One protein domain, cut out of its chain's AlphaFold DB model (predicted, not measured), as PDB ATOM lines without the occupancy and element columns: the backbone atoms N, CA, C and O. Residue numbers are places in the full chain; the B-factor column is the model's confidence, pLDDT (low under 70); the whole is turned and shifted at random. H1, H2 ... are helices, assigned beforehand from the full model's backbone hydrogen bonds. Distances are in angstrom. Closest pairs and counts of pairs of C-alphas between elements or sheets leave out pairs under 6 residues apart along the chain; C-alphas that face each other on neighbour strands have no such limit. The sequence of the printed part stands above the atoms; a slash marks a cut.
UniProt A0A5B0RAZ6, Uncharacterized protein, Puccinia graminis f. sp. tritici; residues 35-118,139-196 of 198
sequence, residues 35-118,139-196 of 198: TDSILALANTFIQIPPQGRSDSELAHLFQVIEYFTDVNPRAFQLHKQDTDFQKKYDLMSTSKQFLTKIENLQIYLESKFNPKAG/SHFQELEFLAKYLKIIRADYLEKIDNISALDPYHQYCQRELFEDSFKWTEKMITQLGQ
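What this domain is: This is residues 35 to 118 and 139 to 196 of the 198 residues of an uncharacterized protein of Puccinia graminis f. sp. tritici (UniProt A0A5B0RAZ6). Three long helices, H3, H4 and H6, pack side by side in a three-cornered bundle that makes the longest axis, and H3 reaches beyond the other two at its first residues. There a helical hairpin, H1 and H2, stands crosswise to H3, with the short H5 packed on H3 between the hairpin and the bundle. The printed part has 142 residues with six named helices, H1 to H6 in order along the chain, and no named strand; the class is all helix. The whole is only just loose, close to compact, with a radius of gyration of the C-alphas of 17.7 A, and elongated, spanning 55 by 34 by 24 A.

Where its parts are: H1, residues 35 to 46, begins at C-alpha 35 at (-39.416, 14.535, -34.063) and is 16.7 A long from first to last C-alpha. H2, residues 55 to 71, measures 24.5 A. H3, residues 83 to 113, is the longest helix at 44.8 A, and its C-alpha 83 is at (-53.062, 2.449, -41.887). H4, residues 140 to 162, measures 32.8 A, and H5, residues 172 to 175, measures 5.4 A. H6, residues 177 to 194, is 25.7 A long and ends at C-alpha 194 at (-33.844, -33.546, -23.064).

How they stand to each other: H3 is the hub and touches the five other helices. H3, H4 and H6 form an up and down bundle, each helix running against the one before it in the chain. H3, with residues 91 to 105 alone, touches H4 at a shallow tilt of 6 degrees, opposite ways; the closest C-alphas, of Phe 98 and Tyr 158, are 6.7 A apart. H6 touches H3 at a shallow tilt of 12 degrees, the same way, with the C-alphas of Leu 99 and Phe 180 closest at 6.1 A. H4 and H6 touch at a shallow tilt of 10 degrees, opposite ways, the closest C-alphas being those of Leu 144 and Ile 191, 6.3 A apart. H5 touches H3 at residues 88 to 95 of H3 alone, with the C-alphas of Met 92 and Tyr 174 closest at 5.2 A. H1, with residues 42 to 46 alone, touches residues 84 to 88 of H3, about perpendicular at 80 degrees; the C-alphas of Ile 46 and Phe 85 are closest at 5.9 A. H2 and H3 only just touch, with 3 pairs of C-alphas within 8 A, the closest those of Phe 62 and Met 92 at 7.1 A. H1 and H2 form a hairpin, opposite ways at 37 degrees, only just a steep tilt, and the C-alphas of Phe 45 and Leu 61 are closest at 7.0 A. H1 is apart from H4, H5 and H6. In H1, H2, H3, H4 and H6 every O i to N i+4 pair is within hydrogen-bond range; H5 is too short for such a pair.

The domain as a whole: The two C-alphas farthest apart, of Asp 36 and Ser 139, are 56.3 A apart. Residues 119 to 138 are not printed, and C-alphas 118 and 139 are 23.4 A apart across the cut. Of the links that are printed whole, H2 to H3 is long. The mean pLDDT of the printed part is 81.8, and 19 residues are under 70, among them residues 49 to 56 and 114 to 118.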
ATOM      1  N   THR A  35     -38.258  15.079 -33.336       65.75
ATOM      2  CA  THR A  35     -39.416  14.535 -34.063       65.75
ATOM      3  C   THR A  35     -39.026  14.031 -35.457       65.75
ATOM      4  O   THR A  35     -39.502  12.979 -35.871       65.75
ATOM      5  N   ASP A  36     -38.081  14.693 -36.129       71.25
ATOM      6  CA  ASP A  36     -37.575  14.293 -37.449       71.25
ATOM      7  C   ASP A  36     -36.906  12.912 -37.450       71.25
ATOM      8  O   ASP A  36     -37.064  12.143 -38.397       71.25
ATOM      9  N   SER A  37     -36.201  12.551 -36.372       74.62
ATOM     10  CA  SER A  37     -35.590  11.225 -36.229       74.62
ATOM     11  C   SER A  37     -36.650  10.134 -36.072       74.62
ATOM     12  O   SER A  37     -36.481   9.025 -36.570       74.62
ATOM     13  N   ILE A  38     -37.769  10.457 -35.422       72.06
ATOM     14  CA  ILE A  38     -38.893   9.535 -35.222       72.06
ATOM     15  C   ILE A  38     -39.662   9.335 -36.531       72.06
ATOM     16  O   ILE A  38     -39.950   8.196 -36.899       72.06
ATOM     17  N   LEU A  39     -39.889  10.418 -37.281       74.31
ATOM     18  CA  LEU A  39     -40.436  10.359 -38.638       74.31
ATOM     19  C   LEU A  39     -39.538   9.516 -39.560       74.31
ATOM     20  O   LEU A  39     -40.031   8.682 -40.319       74.31
ATOM     21  N   ALA A  40     -38.216   9.686 -39.478       80.62
ATOM     22  CA  ALA A  40     -37.261   8.906 -40.262       80.62
ATOM     23  C   ALA A  40     -37.283   7.410 -39.905       80.62
ATOM     24  O   ALA A  40     -37.241   6.571 -40.807       80.62
ATOM     25  N   LEU A  41     -37.396   7.062 -38.619       81.44
ATOM     26  CA  LEU A  41     -37.527   5.672 -38.166       81.44
ATOM     27  C   LEU A  41     -38.819   5.029 -38.680       81.44
ATOM     28  O   LEU A  41     -38.769   3.942 -39.255       81.44
ATOM     29  N   ALA A  42     -39.958   5.710 -38.535       78.88
ATOM     30  CA  ALA A  42     -41.241   5.209 -39.020       78.88
ATOM     31  C   ALA A  42     -41.253   5.035 -40.546       78.88
ATOM     32  O   ALA A  42     -41.679   3.998 -41.047       78.88
ATOM     33  N   ASN A  43     -40.711   6.004 -41.289       81.94
ATOM     34  CA  ASN A  43     -40.589   5.907 -42.743       81.94
ATOM     35  C   ASN A  43     -39.662   4.765 -43.163       81.94
ATOM     36  O   ASN A  43     -39.982   4.033 -44.096       81.94
ATOM     37  N   THR A  44     -38.547   4.568 -42.450       83.19
ATOM     38  CA  THR A  44     -37.643   3.435 -42.693       83.19
ATOM     39  C   THR A  44     -38.385   2.118 -42.492       83.19
ATOM     40  O   THR A  44     -38.289   1.236 -43.336       83.19
ATOM     41  N   PHE A  45     -39.174   2.002 -41.424       83.62
ATOM     42  CA  PHE A  45     -39.972   0.811 -41.143       83.62
ATOM     43  C   PHE A  45     -41.017   0.537 -42.219       83.62
ATOM     44  O   PHE A  45     -41.169  -0.602 -42.627       83.62
ATOM     45  N   ILE A  46     -41.689   1.566 -42.740       81.31
ATOM     46  CA  ILE A  46     -42.674   1.416 -43.821       81.31
ATOM     47  C   ILE A  46     -42.004   0.998 -45.135       81.31
ATOM     48  O   ILE A  46     -42.550   0.168 -45.865       81.31
ATOM     49  N   GLN A  47     -40.846   1.575 -45.454       80.31
ATOM     50  CA  GLN A  47     -40.194   1.445 -46.760       80.31
ATOM     51  C   GLN A  47     -39.178   0.300 -46.837       80.31
ATOM     52  O   GLN A  47     -38.475   0.196 -47.844       80.31
ATOM     53  N   ILE A  48     -39.083  -0.563 -45.816       74.75
ATOM     54  CA  ILE A  48     -38.153  -1.695 -45.855       74.75
ATOM     55  C   ILE A  48     -38.471  -2.588 -47.070       74.75
ATOM     56  O   ILE A  48     -39.593  -3.102 -47.190       74.75
ATOM     57  N   PRO A  49     -37.501  -2.766 -47.988       67.38
ATOM     58  CA  PRO A  49     -37.705  -3.574 -49.174       67.38
ATOM     59  C   PRO A  49     -37.826  -5.055 -48.779       67.38
ATOM     60  O   PRO A  49     -36.977  -5.536 -48.027       67.38
ATOM     61  N   PRO A  50     -38.789  -5.806 -49.350       63.00
ATOM     62  CA  PRO A  50     -39.041  -7.207 -48.990       63.00
ATOM     63  C   PRO A  50     -37.868  -8.174 -49.228       63.00
ATOM     64  O   PRO A  50     -37.940  -9.326 -48.825       63.00
ATOM     65  N   GLN A  51     -36.829  -7.751 -49.957       56.94
ATOM     66  CA  GLN A  51     -35.752  -8.618 -50.458       56.94
ATOM     67  C   GLN A  51     -34.348  -8.156 -50.029       56.94
ATOM     68  O   GLN A  51     -33.360  -8.669 -50.545       56.94
ATOM     69  N   GLY A  52     -34.232  -7.158 -49.144       48.22
ATOM     70  CA  GLY A  52     -32.959  -6.454 -48.925       48.22
ATOM     71  C   GLY A  52     -32.364  -6.515 -47.520       48.22
ATOM     72  O   GLY A  52     -31.193  -6.179 -47.369       48.22
ATOM     73  N   ARG A  53     -33.134  -6.903 -46.499       54.09
ATOM     74  CA  ARG A  53     -32.676  -6.947 -45.103       54.09
ATOM     75  C   ARG A  53     -33.023  -8.277 -44.456       54.09
ATOM     76  O   ARG A  53     -34.036  -8.880 -44.792       54.09
ATOM     77  N   SER A  54     -32.168  -8.720 -43.543       63.22
ATOM     78  CA  SER A  54     -32.420  -9.913 -42.733       63.22
ATOM     79  C   SER A  54     -33.605  -9.666 -41.793       63.22
ATOM     80  O   SER A  54     -33.744  -8.561 -41.264       63.22
ATOM     81  N   ASP A  55     -34.420 -10.690 -41.520       67.19
ATOM     82  CA  ASP A  55     -35.500 -10.644 -40.513       67.19
ATOM     83  C   ASP A  55     -35.026 -10.034 -39.182       67.19
ATOM     84  O   ASP A  55     -35.756  -9.299 -38.517       67.19
ATOM     85  N   SER A  56     -33.750 -10.254 -38.852       68.38
ATOM     86  CA  SER A  56     -33.076  -9.661 -37.701       68.38
ATOM     87  C   SER A  56     -33.090  -8.131 -37.733       68.38
ATOM     88  O   SER A  56     -33.446  -7.509 -36.741       68.38
ATOM     89  N   GLU A  57     -32.726  -7.482 -38.837       73.06
ATOM     90  CA  GLU A  57     -32.689  -6.012 -38.912       73.06
ATOM     91  C   GLU A  57     -34.083  -5.391 -38.770       73.06
ATOM     92  O   GLU A  57     -34.234  -4.348 -38.131       73.06
ATOM     93  N   LEU A  58     -35.108  -6.042 -39.330       80.88
ATOM     94  CA  LEU A  58     -36.498  -5.620 -39.170       80.88
ATOM     95  C   LEU A  58     -36.960  -5.773 -37.711       80.88
ATOM     96  O   LEU A  58     -37.593  -4.862 -37.174       80.88
ATOM     97  N   ALA A  59     -36.589  -6.871 -37.046       80.44
ATOM     98  CA  ALA A  59     -36.862  -7.081 -35.625       80.44
ATOM     99  C   ALA A  59     -36.194  -6.019 -34.734       80.44
ATOM    100  O   ALA A  59     -36.854  -5.456 -33.860       80.44
ATOM    101  N   HIS A  60     -34.923  -5.684 -34.984       80.38
ATOM    102  CA  HIS A  60     -34.221  -4.630 -34.240       80.38
ATOM    103  C   HIS A  60     -34.864  -3.257 -34.467       80.38
ATOM    104  O   HIS A  60     -35.101  -2.519 -33.510       80.38
ATOM    105  N   LEU A  61     -35.208  -2.920 -35.715       83.44
ATOM    106  CA  LEU A  61     -35.903  -1.667 -36.012       83.44
ATOM    107  C   LEU A  61     -37.251  -1.590 -35.284       83.44
ATOM    108  O   LEU A  61     -37.590  -0.549 -34.722       83.44
ATOM    109  N   PHE A  62     -38.000  -2.692 -35.256       86.31
ATOM    110  CA  PHE A  62     -39.262  -2.759 -34.531       86.31
ATOM    111  C   PHE A  62     -39.082  -2.569 -33.020       86.31
ATOM    112  O   PHE A  62     -39.822  -1.787 -32.434       86.31
ATOM    113  N   GLN A  63     -38.079  -3.195 -32.395       82.81
ATOM    114  CA  GLN A  63     -37.787  -3.001 -30.966       82.81
ATOM    115  C   GLN A  63     -37.494  -1.534 -30.625       82.81
ATOM    116  O   GLN A  63     -37.961  -1.021 -29.609       82.81
ATOM    117  N   VAL A  64     -36.753  -0.836 -31.490       81.88
ATOM    118  CA  VAL A  64     -36.467   0.596 -31.322       81.88
ATOM    119  C   VAL A  64     -37.753   1.425 -31.420       81.88
ATOM    120  O   VAL A  64     -37.990   2.311 -30.598       81.88
ATOM    121  N   ILE A  65     -38.609   1.127 -32.401       84.12
ATOM    122  CA  ILE A  65     -39.897   1.810 -32.589       84.12
ATOM    123  C   ILE A  65     -40.840   1.563 -31.410       84.12
ATOM    124  O   ILE A  65     -41.469   2.500 -30.920       84.12
ATOM    125  N   GLU A  66     -40.932   0.326 -30.938       85.00
ATOM    126  CA  GLU A  66     -41.749  -0.067 -29.791       85.00
ATOM    127  C   GLU A  66     -41.274   0.645 -28.515       85.00
ATOM    128  O   GLU A  66     -42.075   1.303 -27.853       85.00
ATOM    129  N   TYR A  67     -39.963   0.654 -28.243       82.00
ATOM    130  CA  TYR A  67     -39.384   1.385 -27.111       82.00
ATOM    131  C   TYR A  67     -39.763   2.872 -27.127       82.00
ATOM    132  O   TYR A  67     -40.189   3.429 -26.113       82.00
ATOM    133  N   PHE A  68     -39.647   3.537 -28.278       76.12
ATOM    134  CA  PHE A  68     -40.017   4.949 -28.375       76.12
ATOM    135  C   PHE A  68     -41.523   5.186 -28.363       76.12
ATOM    136  O   PHE A  68     -41.960   6.241 -27.898       76.12
ATOM    137  N   THR A  69     -42.317   4.217 -28.811       76.06
ATOM    138  CA  THR A  69     -43.775   4.253 -28.666       76.06
ATOM    139  C   THR A  69     -44.175   4.212 -27.191       76.06
ATOM    140  O   THR A  69     -45.088   4.940 -26.798       76.06
ATOM    141  N   ASP A  70     -43.462   3.445 -26.365       74.38
ATOM    142  CA  ASP A  70     -43.718   3.335 -24.926       74.38
ATOM    143  C   ASP A  70     -43.213   4.556 -24.145       74.38
ATOM    144  O   ASP A  70     -43.923   5.103 -23.297       74.38
ATOM    145  N   VAL A  71     -41.996   5.025 -24.442       72.50
ATOM    146  CA  VAL A  71     -41.355   6.141 -23.722       72.50
ATOM    147  C   VAL A  71     -41.906   7.505 -24.153       72.50
ATOM    148  O   VAL A  71     -41.975   8.429 -23.339       72.50
ATOM    149  N   ASN A  72     -42.322   7.656 -25.414       68.56
ATOM    150  CA  ASN A  72     -42.921   8.887 -25.928       68.56
ATOM    151  C   ASN A  72     -44.110   8.606 -26.873       68.56
ATOM    152  O   ASN A  72     -44.010   8.799 -28.089       68.56
ATOM    153  N   PRO A  73     -45.289   8.252 -26.322       71.12
ATOM    154  CA  PRO A  73     -46.462   7.877 -27.118       71.12
ATOM    155  C   PRO A  73     -46.943   8.954 -28.097       71.12
ATOM    156  O   PRO A  73     -47.577   8.645 -29.105       71.12
ATOM    157  N   ARG A  74     -46.660  10.233 -27.809       71.31
ATOM    158  CA  ARG A  74     -47.051  11.366 -28.663       71.31
ATOM    159  C   ARG A  74     -46.233  11.435 -29.944       71.31
ATOM    160  O   ARG A  74     -46.740  11.917 -30.949       71.31
ATOM    161  N   ALA A  75     -44.998  10.947 -29.931       64.75
ATOM    162  CA  ALA A  75     -44.133  11.046 -31.095       64.75
ATOM    163  C   ALA A  75     -44.557  10.123 -32.249       64.75
ATOM    164  O   ALA A  75     -44.344  10.461 -33.408       64.75
ATOM    165  N   PHE A  76     -45.229   9.010 -31.939       69.50
ATOM    166  CA  PHE A  76     -45.786   8.089 -32.933       69.50
ATOM    167  C   PHE A  76     -47.289   8.287 -33.188       69.50
ATOM    168  O   PHE A  76     -47.861   7.576 -34.010       69.50
ATOM    169  N   GLN A  77     -47.953   9.260 -32.546       71.50
ATOM    170  CA  GLN A  77     -49.395   9.493 -32.745       71.50
ATOM    171  C   GLN A  77     -49.762   9.777 -34.205       71.50
ATOM    172  O   GLN A  77     -50.806   9.317 -34.659       71.50
ATOM    173  N   LEU A  78     -48.904  10.494 -34.938       67.44
ATOM    174  CA  LEU A  78     -49.111  10.784 -36.359       67.44
ATOM    175  C   LEU A  78     -49.040   9.513 -37.222       67.44
ATOM    176  O   LEU A  78     -49.801   9.381 -38.172       67.44
ATOM    177  N   HIS A  79     -48.195   8.547 -36.855       71.12
ATOM    178  CA  HIS A  79     -48.049   7.279 -37.578       71.12
ATOM    179  C   HIS A  79     -49.099   6.237 -37.195       71.12
ATOM    180  O   HIS A  79     -49.438   5.397 -38.015       71.12
ATOM    181  N   LYS A  80     -49.700   6.331 -36.002       69.19
ATOM    182  CA  LYS A  80     -50.874   5.511 -35.651       69.19
ATOM    183  C   LYS A  80     -52.098   5.804 -36.526       69.19
ATOM    184  O   LYS A  80     -53.022   4.999 -36.568       69.19
ATOM    185  N   GLN A  81     -52.129   6.960 -37.194       75.69
ATOM    186  CA  GLN A  81     -53.173   7.304 -38.164       75.69
ATOM    187  C   GLN A  81     -52.862   6.783 -39.576       75.69
ATOM    188  O   GLN A  81     -53.759   6.747 -40.417       75.69
ATOM    189  N   ASP A  82     -51.621   6.360 -39.833       83.56
ATOM    190  CA  ASP A  82     -51.226   5.713 -41.080       83.56
ATOM    191  C   ASP A  82     -51.593   4.225 -41.011       83.56
ATOM    192  O   ASP A  82     -51.046   3.450 -40.223       83.56
ATOM    193  N   THR A  83     -52.549   3.822 -41.848       84.88
ATOM    194  CA  THR A  83     -53.062   2.449 -41.887       84.88
ATOM    195  C   THR A  83     -52.002   1.424 -42.275       84.88
ATOM    196  O   THR A  83     -52.074   0.282 -41.820       84.88
ATOM    197  N   ASP A  84     -51.032   1.801 -43.112       86.56
ATOM    198  CA  ASP A  84     -49.973   0.894 -43.552       86.56
ATOM    199  C   ASP A  84     -48.950   0.673 -42.434       86.56
ATOM    200  O   ASP A  84     -48.628  -0.471 -42.105       86.56
ATOM    201  N   PHE A  85     -48.514   1.759 -41.783       87.56
ATOM    202  CA  PHE A  85     -47.658   1.681 -40.598       87.56
ATOM    203  C   PHE A  85     -48.307   0.846 -39.494       87.56
ATOM    204  O   PHE A  85     -47.683  -0.077 -38.975       87.56
ATOM    205  N   GLN A  86     -49.565   1.147 -39.158       88.31
ATOM    206  CA  GLN A  86     -50.269   0.489 -38.061       88.31
ATOM    207  C   GLN A  86     -50.403  -1.016 -38.314       88.31
ATOM    208  O   GLN A  86     -50.099  -1.814 -37.431       88.31
ATOM    209  N   LYS A  87     -50.750  -1.423 -39.541       89.75
ATOM    210  CA  LYS A  87     -50.840  -2.842 -39.902       89.75
ATOM    211  C   LYS A  87     -49.490  -3.558 -39.777       89.75
ATOM    212  O   LYS A  87     -49.431  -4.648 -39.215       89.75
ATOM    213  N   LYS A  88     -48.402  -2.952 -40.264       90.69
ATOM    214  CA  LYS A  88     -47.036  -3.495 -40.134       90.69
ATOM    215  C   LYS A  88     -46.601  -3.603 -38.672       90.69
ATOM    216  O   LYS A  88     -46.031  -4.615 -38.268       90.69
ATOM    217  N   TYR A  89     -46.903  -2.578 -37.879       90.12
ATOM    218  CA  TYR A  89     -46.609  -2.535 -36.450       90.12
ATOM    219  C   TYR A  89     -47.357  -3.635 -35.689       90.12
ATOM    220  O   TYR A  89     -46.749  -4.358 -34.904       90.12
ATOM    221  N   ASP A  90     -48.654  -3.808 -35.950       90.88
ATOM    222  CA  ASP A  90     -49.483  -4.810 -35.275       90.88
ATOM    223  C   ASP A  90     -49.047  -6.239 -35.614       90.88
ATOM    224  O   ASP A  90     -49.028  -7.106 -34.735       90.88
ATOM    225  N   LEU A  91     -48.637  -6.484 -36.863       91.81
ATOM    226  CA  LEU A  91     -48.071  -7.769 -37.280       91.81
ATOM    227  C   LEU A  91     -46.759  -8.070 -36.557       91.81
ATOM    228  O   LEU A  91     -46.626  -9.148 -35.978       91.81
ATOM    229  N   MET A  92     -45.832  -7.111 -36.504       90.69
ATOM    230  CA  MET A  92     -44.576  -7.281 -35.770       90.69
ATOM    231  C   MET A  92     -44.813  -7.464 -34.271       90.69
ATOM    232  O   MET A  92     -44.215  -8.347 -33.661       90.69
ATOM    233  N   SER A  93     -45.723  -6.688 -33.676       91.00
ATOM    234  CA  SER A  93     -46.081  -6.806 -32.260       91.00
ATOM    235  C   SER A  93     -46.660  -8.184 -31.950       91.00
ATOM    236  O   SER A  93     -46.234  -8.845 -31.001       91.00
ATOM    237  N   THR A  94     -47.577  -8.666 -32.790       92.38
ATOM    238  CA  THR A  94     -48.166 -10.002 -32.657       92.38
ATOM    239  C   THR A  94     -47.100 -11.086 -32.804       92.38
ATOM    240  O   THR A  94     -47.014 -11.980 -31.964       92.38
ATOM    241  N   SER A  95     -46.241 -10.986 -33.819       90.62
ATOM    242  CA  SER A  95     -45.154 -11.941 -34.066       90.62
ATOM    243  C   SER A  95     -44.163 -11.978 -32.900       90.62
ATOM    244  O   SER A  95     -43.812 -13.052 -32.410       90.62
ATOM    245  N   LYS A  96     -43.791 -10.805 -32.370       89.94
ATOM    246  CA  LYS A  96     -42.931 -10.668 -31.192       89.94
ATOM    247  C   LYS A  96     -43.529 -11.365 -29.973       89.94
ATOM    248  O   LYS A  96     -42.809 -12.076 -29.284       89.94
ATOM    249  N   GLN A  97     -44.833 -11.227 -29.713       91.31
ATOM    250  CA  GLN A  97     -45.475 -11.918 -28.584       91.31
ATOM    251  C   GLN A  97     -45.295 -13.439 -28.663       91.31
ATOM    252  O   GLN A  97     -45.092 -14.089 -27.637       91.31
ATOM    253  N   PHE A  98     -45.358 -14.020 -29.863       91.81
ATOM    254  CA  PHE A  98     -45.125 -15.449 -30.061       91.81
ATOM    255  C   PHE A  98     -43.653 -15.832 -29.914       91.81
ATOM    256  O   PHE A  98     -43.356 -16.812 -29.230       91.81
ATOM    257  N   LEU A  99     -42.739 -15.038 -30.474       88.88
ATOM    258  CA  LEU A  99     -41.297 -15.232 -30.303       88.88
ATOM    259  C   LEU A  99     -40.893 -15.177 -28.826       88.88
ATOM    260  O   LEU A  99     -40.210 -16.078 -28.358       88.88
ATOM    261  N   THR A 100     -41.407 -14.215 -28.055       86.81
ATOM    262  CA  THR A 100     -41.161 -14.119 -26.608       86.81
ATOM    263  C   THR A 100     -41.698 -15.331 -25.841       86.81
ATOM    264  O   THR A 100     -41.065 -15.787 -24.893       86.81
ATOM    265  N   LYS A 101     -42.848 -15.903 -26.233       88.69
ATOM    266  CA  LYS A 101     -43.335 -17.158 -25.624       88.69
ATOM    267  C   LYS A 101     -42.367 -18.318 -25.871       88.69
ATOM    268  O   LYS A 101     -42.136 -19.102 -24.954       88.69
ATOM    269  N   ILE A 102     -41.823 -18.423 -27.085       89.44
ATOM    270  CA  ILE A 102     -40.824 -19.440 -27.426       89.44
ATOM    271  C   ILE A 102     -39.532 -19.188 -26.644       89.44
ATOM    272  O   ILE A 102     -39.070 -20.091 -25.962       89.44
ATOM    273  N   GLU A 103     -38.995 -17.971 -26.660       87.81
ATOM    274  CA  GLU A 103     -37.774 -17.593 -25.937       87.81
ATOM    275  C   GLU A 103     -37.876 -17.900 -24.434       87.81
ATOM    276  O   GLU A 103     -36.990 -18.527 -23.859       87.81
ATOM    277  N   ASN A 104     -39.003 -17.571 -23.796       84.81
ATOM    278  CA  ASN A 104     -39.232 -17.911 -22.389       84.81
ATOM    279  C   ASN A 104     -39.209 -19.426 -22.136       84.81
ATOM    280  O   ASN A 104     -38.713 -19.877 -21.103       84.81
ATOM    281  N   LEU A 105     -39.743 -20.217 -23.071       87.19
ATOM    282  CA  LEU A 105     -39.700 -21.674 -22.990       87.19
ATOM    283  C   LEU A 105     -38.264 -22.196 -23.131       87.19
ATOM    284  O   LEU A 105     -37.869 -23.094 -22.391       87.19
ATOM    285  N   GLN A 106     -37.479 -21.615 -24.036       87.38
ATOM    286  CA  GLN A 106     -36.067 -21.942 -24.223       87.38
ATOM    287  C   GLN A 106     -35.259 -21.649 -22.948       87.38
ATOM    288  O   GLN A 106     -34.603 -22.548 -22.429       87.38
ATOM    289  N   ILE A 107     -35.401 -20.447 -22.375       81.69
ATOM    290  CA  ILE A 107     -34.755 -20.050 -21.110       81.69
ATOM    291  C   ILE A 107     -35.130 -21.012 -19.976       81.69
ATOM    292  O   ILE A 107     -34.269 -21.433 -19.200       81.69
ATOM    293  N   TYR A 108     -36.406 -21.393 -19.875       83.25
ATOM    294  CA  TYR A 108     -36.859 -22.357 -18.873       83.25
ATOM    295  C   TYR A 108     -36.190 -23.727 -19.039       83.25
ATOM    296  O   TYR A 108     -35.701 -24.315 -18.073       83.25
ATOM    297  N   LEU A 109     -36.154 -24.239 -20.271       84.12
ATOM    298  CA  LEU A 109     -35.531 -25.522 -20.570       84.12
ATOM    299  C   LEU A 109     -34.022 -25.491 -20.268       84.12
ATOM    300  O   LEU A 109     -33.490 -26.458 -19.725       84.12
ATOM    301  N   GLU A 110     -33.335 -24.386 -20.574       82.69
ATOM    302  CA  GLU A 110     -31.896 -24.237 -20.333       82.69
ATOM    303  C   GLU A 110     -31.591 -24.150 -18.840       82.69
ATOM    304  O   GLU A 110     -30.785 -24.930 -18.334       82.69
ATOM    305  N   SER A 111     -32.273 -23.256 -18.122       77.12
ATOM    306  CA  SER A 111     -32.061 -23.040 -16.685       77.12
ATOM    307  C   SER A 111     -32.348 -24.295 -15.855       77.12
ATOM    308  O   SER A 111     -31.562 -24.650 -14.975       77.12
ATOM    309  N   LYS A 112     -33.432 -25.021 -16.161       81.12
ATOM    310  CA  LYS A 112     -33.841 -26.194 -15.380       81.12
ATOM    311  C   LYS A 112     -33.109 -27.480 -15.762       81.12
ATOM    312  O   LYS A 112     -32.711 -28.238 -14.878       81.12
ATOM    313  N   PHE A 113     -32.956 -27.760 -17.057       77.06
ATOM    314  CA  PHE A 113     -32.430 -29.047 -17.530       77.06
ATOM    315  C   PHE A 113     -30.949 -28.994 -17.923       77.06
ATOM    316  O   PHE A 113     -30.319 -30.042 -18.063       77.06
ATOM    317  N   ASN A 114     -30.362 -27.799 -18.048       67.00
ATOM    318  CA  ASN A 114     -28.933 -27.609 -18.272       67.00
ATOM    319  C   ASN A 114     -28.324 -26.576 -17.295       67.00
ATOM    320  O   ASN A 114     -27.806 -25.540 -17.717       67.00
ATOM    321  N   PRO A 115     -28.277 -26.876 -15.982       56.91
ATOM    322  CA  PRO A 115     -27.771 -25.948 -14.962       56.91
ATOM    323  C   PRO A 115     -26.281 -25.579 -15.121       56.91
ATOM    324  O   PRO A 115     -25.777 -24.704 -14.423       56.91
ATOM    325  N   LYS A 116     -25.550 -26.213 -16.052       55.75
ATOM    326  CA  LYS A 116     -24.171 -25.838 -16.406       55.75
ATOM    327  C   LYS A 116     -24.088 -24.578 -17.280       55.75
ATOM    328  O   LYS A 116     -22.988 -24.062 -17.452       55.75
ATOM    329  N   ALA A 117     -25.205 -24.093 -17.829       53.00
ATOM    330  CA  ALA A 117     -25.243 -22.944 -18.736       53.00
ATOM    331  C   ALA A 117     -25.167 -21.571 -18.035       53.00
ATOM    332  O   ALA A 117     -24.970 -20.564 -18.708       53.00
ATOM    333  N   GLY A 118     -25.272 -21.507 -16.700       42.72
ATOM    334  CA  GLY A 118     -25.095 -20.257 -15.944       42.72
ATOM    335  C   GLY A 118     -26.153 -19.177 -16.217       42.72
ATOM    336  O   GLY A 118     -25.901 -18.006 -15.942       42.72
ATOM    337  N   SER A 139     -43.109 -35.944 -13.218       80.44
ATOM    338  CA  SER A 139     -41.826 -36.516 -13.641       80.44
ATOM    339  C   SER A 139     -41.182 -35.649 -14.728       80.44
ATOM    340  O   SER A 139     -41.891 -34.996 -15.490       80.44
ATOM    341  N   HIS A 140     -39.850 -35.683 -14.863       80.88
ATOM    342  CA  HIS A 140     -39.148 -34.940 -15.923       80.88
ATOM    343  C   HIS A 140     -39.754 -35.184 -17.311       80.88
ATOM    344  O   HIS A 140     -39.951 -34.251 -18.083       80.88
ATOM    345  N   PHE A 141     -40.105 -36.436 -17.609       83.06
ATOM    346  CA  PHE A 141     -40.722 -36.796 -18.878       83.06
ATOM    347  C   PHE A 141     -42.127 -36.199 -19.035       83.06
ATOM    348  O   PHE A 141     -42.443 -35.648 -20.086       83.06
ATOM    349  N   GLN A 142     -42.962 -36.274 -17.994       81.38
ATOM    350  CA  GLN A 142     -44.300 -35.675 -18.018       81.38
ATOM    351  C   GLN A 142     -44.226 -34.155 -18.183       81.38
ATOM    352  O   GLN A 142     -45.029 -33.566 -18.898       81.38
ATOM    353  N   GLU A 143     -43.246 -33.514 -17.553       84.56
ATOM    354  CA  GLU A 143     -43.021 -32.084 -17.692       84.56
ATOM    355  C   GLU A 143     -42.624 -31.711 -19.124       84.56
ATOM    356  O   GLU A 143     -43.258 -30.844 -19.721       84.56
ATOM    357  N   LEU A 144     -41.655 -32.414 -19.718       86.88
ATOM    358  CA  LEU A 144     -41.287 -32.222 -21.125       86.88
ATOM    359  C   LEU A 144     -42.473 -32.477 -22.070       86.88
ATOM    360  O   LEU A 144     -42.634 -31.761 -23.057       86.88
ATOM    361  N   GLU A 145     -43.345 -33.439 -21.755       87.94
ATOM    362  CA  GLU A 145     -44.577 -33.688 -22.511       87.94
ATOM    363  C   GLU A 145     -45.549 -32.495 -22.436       87.94
ATOM    364  O   GLU A 145     -46.119 -32.092 -23.456       87.94
ATOM    365  N   PHE A 146     -45.728 -31.898 -21.253       87.88
ATOM    366  CA  PHE A 146     -46.533 -30.683 -21.095       87.88
ATOM    367  C   PHE A 146     -45.953 -29.512 -21.892       87.88
ATOM    368  O   PHE A 146     -46.697 -28.834 -22.603       87.88
ATOM    369  N   LEU A 147     -44.637 -29.309 -21.834       91.31
ATOM    370  CA  LEU A 147     -43.954 -28.255 -22.585       91.31
ATOM    371  C   LEU A 147     -44.059 -28.471 -24.101       91.31
ATOM    372  O   LEU A 147     -44.324 -27.522 -24.835       91.31
ATOM    373  N   ALA A 148     -43.954 -29.715 -24.578       92.06
ATOM    374  CA  ALA A 148     -44.158 -30.051 -25.987       92.06
ATOM    375  C   ALA A 148     -45.592 -29.746 -26.453       92.06
ATOM    376  O   ALA A 148     -45.800 -29.215 -27.546       92.06
ATOM    377  N   LYS A 149     -46.602 -30.060 -25.627       92.44
ATOM    378  CA  LYS A 149     -48.007 -29.712 -25.909       92.44
ATOM    379  C   LYS A 149     -48.201 -28.198 -25.941       92.44
ATOM    380  O   LYS A 149     -48.856 -27.698 -26.852       92.44
ATOM    381  N   TYR A 150     -47.598 -27.473 -25.002       93.44
ATOM    382  CA  TYR A 150     -47.651 -26.014 -24.972       93.44
ATOM    383  C   TYR A 150     -46.993 -25.379 -26.204       93.44
ATOM    384  O   TYR A 150     -47.590 -24.504 -26.830       93.44
ATOM    385  N   LEU A 151     -45.828 -25.876 -26.627       94.69
ATOM    386  CA  LEU A 151     -45.156 -25.434 -27.850       94.69
ATOM    387  C   LEU A 151     -46.051 -25.623 -29.090       94.69
ATOM    388  O   LEU A 151     -46.152 -24.725 -29.926       94.69
ATOM    389  N   LYS A 152     -46.775 -26.747 -29.188       95.19
ATOM    390  CA  LYS A 152     -47.760 -26.973 -30.265       95.19
ATOM    391  C   LYS A 152     -48.921 -25.977 -30.231       95.19
ATOM    392  O   LYS A 152     -49.345 -25.534 -31.295       95.19
ATOM    393  N   ILE A 153     -49.410 -25.614 -29.043       95.31
ATOM    394  CA  ILE A 153     -50.453 -24.587 -28.881       95.31
ATOM    395  C   ILE A 153     -49.939 -23.228 -29.372       95.31
ATOM    396  O   ILE A 153     -50.612 -22.589 -30.171       95.31
ATOM    397  N   ILE A 154     -48.718 -22.829 -28.987       93.38
ATOM    398  CA  ILE A 154     -48.092 -21.584 -29.465       93.38
ATOM    399  C   ILE A 154     -48.082 -21.526 -30.998       93.38
ATOM    400  O   ILE A 154     -48.426 -20.496 -31.574       93.38
ATOM    401  N   ARG A 155     -47.710 -22.628 -31.663       94.50
ATOM    402  CA  ARG A 155     -47.692 -22.698 -33.130       94.50
ATOM    403  C   ARG A 155     -49.081 -22.635 -33.748       94.50
ATOM    404  O   ARG A 155     -49.246 -21.933 -34.739       94.50
ATOM    405  N   ALA A 156     -50.061 -23.335 -33.185       93.88
ATOM    406  CA  ALA A 156     -51.436 -23.269 -33.672       93.88
ATOM    407  C   ALA A 156     -51.989 -21.836 -33.590       93.88
ATOM    408  O   ALA A 156     -52.482 -21.321 -34.591       93.88
ATOM    409  N   ASP A 157     -51.806 -21.167 -32.448       94.25
ATOM    410  CA  ASP A 157     -52.224 -19.777 -32.238       94.25
ATOM    411  C   ASP A 157     -51.509 -18.807 -33.196       94.25
ATOM    412  O   ASP A 157     -52.113 -17.855 -33.697       94.25
ATOM    413  N   TYR A 158     -50.209 -19.019 -33.438       92.38
ATOM    414  CA  TYR A 158     -49.436 -18.217 -34.386       92.38
ATOM    415  C   TYR A 158     -50.013 -18.346 -35.797       92.38
ATOM    416  O   TYR A 158     -50.279 -17.338 -36.452       92.38
ATOM    417  N   LEU A 159     -50.261 -19.581 -36.246       90.62
ATOM    418  CA  LEU A 159     -50.828 -19.833 -37.567       90.62
ATOM    419  C   LEU A 159     -52.238 -19.235 -37.689       90.62
ATOM    420  O   LEU A 159     -52.530 -18.549 -38.660       90.62
ATOM    421  N   GLU A 160     -53.097 -19.381 -36.683       90.75
ATOM    422  CA  GLU A 160     -54.433 -18.775 -36.714       90.75
ATOM    423  C   GLU A 160     -54.379 -17.247 -36.898       90.75
ATOM    424  O   GLU A 160     -55.148 -16.679 -37.678       90.75
ATOM    425  N   LYS A 161     -53.451 -16.571 -36.206       87.69
ATOM    426  CA  LYS A 161     -53.356 -15.106 -36.235       87.69
ATOM    427  C   LYS A 161     -52.622 -14.543 -37.449       87.69
ATOM    428  O   LYS A 161     -52.891 -13.403 -37.823       87.69
ATOM    429  N   ILE A 162     -51.684 -15.292 -38.025       84.38
ATOM    430  CA  ILE A 162     -50.719 -14.763 -39.003       84.38
ATOM    431  C   ILE A 162     -50.781 -15.478 -40.364       84.38
ATOM    432  O   ILE A 162     -50.440 -14.876 -41.385       84.38
ATOM    433  N   ASP A 163     -51.255 -16.727 -40.434       70.00
ATOM    434  CA  ASP A 163     -51.028 -17.599 -41.599       70.00
ATOM    435  C   ASP A 163     -51.749 -17.164 -42.885       70.00
ATOM    436  O   ASP A 163     -51.331 -17.521 -43.986       70.00
ATOM    437  N   ASN A 164     -52.761 -16.300 -42.766       75.94
ATOM    438  CA  ASN A 164     -53.521 -15.768 -43.900       75.94
ATOM    439  C   ASN A 164     -52.708 -14.836 -44.827       75.94
ATOM    440  O   ASN A 164     -53.210 -14.432 -45.875       75.94
ATOM    441  N   ILE A 165     -51.472 -14.476 -44.462       81.12
ATOM    442  CA  ILE A 165     -50.614 -13.586 -45.252       81.12
ATOM    443  C   ILE A 165     -49.691 -14.417 -46.157       81.12
ATOM    444  O   ILE A 165     -48.776 -15.113 -45.703       81.12
ATOM    445  N   SER A 166     -49.947 -14.335 -47.467       80.94
ATOM    446  CA  SER A 166     -49.161 -14.998 -48.516       80.94
ATOM    447  C   SER A 166     -47.715 -14.499 -48.544       80.94
ATOM    448  O   SER A 166     -47.462 -13.335 -48.262       80.94
ATOM    449  N   ALA A 167     -46.771 -15.339 -48.977       80.12
ATOM    450  CA  ALA A 167     -45.371 -14.944 -49.180       80.12
ATOM    451  C   ALA A 167     -45.189 -13.826 -50.228       80.12
ATOM    452  O   ALA A 167     -44.177 -13.135 -50.236       80.12
ATOM    453  N   LEU A 168     -46.172 -13.648 -51.115       81.38
ATOM    454  CA  LEU A 168     -46.191 -12.575 -52.114       81.38
ATOM    455  C   LEU A 168     -46.763 -11.258 -51.568       81.38
ATOM    456  O   LEU A 168     -46.740 -10.246 -52.266       81.38
ATOM    457  N   ASP A 169     -47.324 -11.275 -50.360       84.56
ATOM    458  CA  ASP A 169     -47.913 -10.097 -49.741       84.56
ATOM    459  C   ASP A 169     -46.799  -9.195 -49.161       84.56
ATOM    460  O   ASP A 169     -45.916  -9.689 -48.455       84.56
ATOM    461  N   PRO A 170     -46.810  -7.871 -49.407       82.19
ATOM    462  CA  PRO A 170     -45.816  -6.943 -48.852       82.19
ATOM    463  C   PRO A 170     -45.771  -6.912 -47.312       82.19
ATOM    464  O   PRO A 170     -44.773  -6.467 -46.736       82.19
ATOM    465  N   TYR A 171     -46.819  -7.389 -46.637       87.44
ATOM    466  CA  TYR A 171     -46.879  -7.537 -45.186       87.44
ATOM    467  C   TYR A 171     -46.177  -8.802 -44.673       87.44
ATOM    468  O   TYR A 171     -45.929  -8.900 -43.473       87.44
ATOM    469  N   HIS A 172     -45.816  -9.744 -45.548       86.69
ATOM    470  CA  HIS A 172     -45.276 -11.049 -45.167       86.69
ATOM    471  C   HIS A 172     -44.031 -10.973 -44.274       86.69
ATOM    472  O   HIS A 172     -43.943 -11.683 -43.278       86.69
ATOM    473  N   GLN A 173     -43.094 -10.073 -44.576       86.00
ATOM    474  CA  GLN A 173     -41.873  -9.891 -43.778       86.00
ATOM    475  C   GLN A 173     -42.155  -9.454 -42.323       86.00
ATOM    476  O   GLN A 173     -41.420  -9.800 -41.400       86.00
ATOM    477  N   TYR A 174     -43.267  -8.749 -42.084       88.94
ATOM    478  CA  TYR A 174     -43.664  -8.276 -40.750       88.94
ATOM    479  C   TYR A 174     -44.309  -9.379 -39.901       88.94
ATOM    480  O   TYR A 174     -44.542  -9.193 -38.708       88.94
ATOM    481  N   CYS A 175     -44.579 -10.535 -40.507       89.06
ATOM    482  CA  CYS A 175     -45.014 -11.740 -39.817       89.06
ATOM    483  C   CYS A 175     -43.855 -12.476 -39.131       89.06
ATOM    484  O   CYS A 175     -44.108 -13.341 -38.304       89.06
ATOM    485  N   GLN A 176     -42.595 -12.188 -39.493       86.81
ATOM    486  CA  GLN A 176     -41.408 -12.847 -38.922       86.81
ATOM    487  C   GLN A 176     -41.502 -14.388 -38.971       86.81
ATOM    488  O   GLN A 176     -41.126 -15.085 -38.026       86.81
ATOM    489  N   ARG A 177     -42.062 -14.929 -40.067       87.38
ATOM    490  CA  ARG A 177     -42.408 -16.356 -40.173       87.38
ATOM    491  C   ARG A 177     -41.181 -17.257 -40.138       87.38
ATOM    492  O   ARG A 177     -41.241 -18.295 -39.485       87.38
ATOM    493  N   GLU A 178     -40.101 -16.881 -40.817       84.62
ATOM    494  CA  GLU A 178     -38.871 -17.679 -40.826       84.62
ATOM    495  C   GLU A 178     -38.254 -17.713 -39.427       84.62
ATOM    496  O   GLU A 178     -38.056 -18.795 -38.874       84.62
ATOM    497  N   LEU A 179     -38.097 -16.544 -38.796       84.94
ATOM    498  CA  LEU A 179     -37.613 -16.434 -37.418       84.94
ATOM    499  C   LEU A 179     -38.454 -17.253 -36.421       84.94
ATOM    500  O   LEU A 179     -37.903 -17.926 -35.542       84.94
ATOM    501  N   PHE A 180     -39.784 -17.226 -36.556       89.44
ATOM    502  CA  PHE A 180     -40.687 -18.018 -35.725       89.44
ATOM    503  C   PHE A 180     -40.503 -19.524 -35.941       89.44
ATOM    504  O   PHE A 180     -40.336 -20.266 -34.971       89.44
ATOM    505  N   GLU A 181     -40.521 -19.989 -37.192       89.88
ATOM    506  CA  GLU A 181     -40.404 -21.415 -37.517       89.88
ATOM    507  C   GLU A 181     -39.036 -21.985 -37.124       89.88
ATOM    508  O   GLU A 181     -38.962 -23.113 -36.629       89.88
ATOM    509  N   ASP A 182     -37.962 -21.213 -37.275       87.88
ATOM    510  CA  ASP A 182     -36.626 -21.614 -36.838       87.88
ATOM    511  C   ASP A 182     -36.543 -21.715 -35.310       87.88
ATOM    512  O   ASP A 182     -36.088 -22.736 -34.780       87.88
ATOM    513  N   SER A 183     -37.075 -20.722 -34.589       87.62
ATOM    514  CA  SER A 183     -37.147 -20.741 -33.120       87.62
ATOM    515  C   SER A 183     -38.007 -21.903 -32.608       87.62
ATOM    516  O   SER A 183     -37.647 -22.580 -31.638       87.62
ATOM    517  N   PHE A 184     -39.128 -22.192 -33.276       93.06
ATOM    518  CA  PHE A 184     -39.996 -23.327 -32.968       93.06
ATOM    519  C   PHE A 184     -39.254 -24.658 -33.135       93.06
ATOM    520  O   PHE A 184     -39.203 -25.452 -32.193       93.06
ATOM    521  N   LYS A 185     -38.636 -24.893 -34.302       91.75
ATOM    522  CA  LYS A 185     -37.897 -26.135 -34.599       91.75
ATOM    523  C   LYS A 185     -36.726 -26.340 -33.648       91.75
ATOM    524  O   LYS A 185     -36.464 -27.465 -33.222       91.75
ATOM    525  N   TRP A 186     -36.022 -25.264 -33.301       90.50
ATOM    526  CA  TRP A 186     -34.937 -25.321 -32.329       90.50
ATOM    527  C   TRP A 186     -35.441 -25.773 -30.954       90.50
ATOM    528  O   TRP A 186     -34.877 -26.689 -30.356       90.50
ATOM    529  N   THR A 187     -36.559 -25.208 -30.496       90.75
ATOM    530  CA  THR A 187     -37.165 -25.555 -29.200       90.75
ATOM    531  C   THR A 187     -37.710 -26.983 -29.191       90.75
ATOM    532  O   THR A 187     -37.521 -27.718 -28.224       90.75
ATOM    533  N   GLU A 188     -38.330 -27.424 -30.288       94.31
ATOM    534  CA  GLU A 188     -38.789 -28.808 -30.459       94.31
ATOM    535  C   GLU A 188     -37.619 -29.800 -30.375       94.31
ATOM    536  O   GLU A 188     -37.697 -30.817 -29.676       94.31
ATOM    537  N   LYS A 189     -36.498 -29.478 -31.032       91.06
ATOM    538  CA  LYS A 189     -35.266 -30.267 -30.952       91.06
ATOM    539  C   LYS A 189     -34.724 -30.309 -29.525       91.06
ATOM    540  O   LYS A 189     -34.353 -31.387 -29.066       91.06
ATOM    541  N   MET A 190     -34.712 -29.179 -28.824       89.81
ATOM    542  CA  MET A 190     -34.248 -29.086 -27.440       89.81
ATOM    543  C   MET A 190     -35.070 -29.983 -26.503       89.81
ATOM    544  O   MET A 190     -34.501 -30.807 -25.790       89.81
ATOM    545  N   ILE A 191     -36.404 -29.904 -26.565       89.94
ATOM    546  CA  ILE A 191     -37.302 -30.767 -25.777       89.94
ATOM    547  C   ILE A 191     -37.051 -32.245 -26.095       89.94
ATOM    548  O   ILE A 191     -36.964 -33.074 -25.190       89.94
ATOM    549  N   THR A 192     -36.894 -32.579 -27.379       90.19
ATOM    550  CA  THR A 192     -36.638 -33.957 -27.821       90.19
ATOM    551  C   THR A 192     -35.321 -34.493 -27.264       90.19
ATOM    552  O   THR A 192     -35.280 -35.621 -26.782       90.19
ATOM    553  N   GLN A 193     -34.252 -33.693 -27.296       88.81
ATOM    554  CA  GLN A 193     -32.939 -34.071 -26.767       88.81
ATOM    555  C   GLN A 193     -32.970 -34.282 -25.251       88.81
ATOM    556  O   GLN A 193     -32.404 -35.255 -24.762       88.81
ATOM    557  N   LEU A 194     -33.676 -33.421 -24.516       85.88
ATOM    558  CA  LEU A 194     -33.844 -33.546 -23.064       85.88
ATOM    559  C   LEU A 194     -34.696 -34.759 -22.654       85.88
ATOM    560  O   LEU A 194     -34.582 -35.238 -21.529       85.88
ATOM    561  N   GLY A 195     -35.548 -35.256 -23.554       81.06
ATOM    562  CA  GLY A 195     -36.375 -36.443 -23.336       81.06
ATOM    563  C   GLY A 195     -35.677 -37.775 -23.628       81.06
ATOM    564  O   GLY A 195     -36.267 -38.827 -23.372       81.06
ATOM    565  N   GLN A 196     -34.458 -37.766 -24.176       78.38
ATOM    566  CA  GLN A 196     -33.704 -38.993 -24.441       78.38
ATOM    567  C   GLN A 196     -33.078 -39.538 -23.143       78.38
ATOM    568  O   GLN A 196     -32.551 -38.761 -22.346       78.38
TER     569      GLN A 196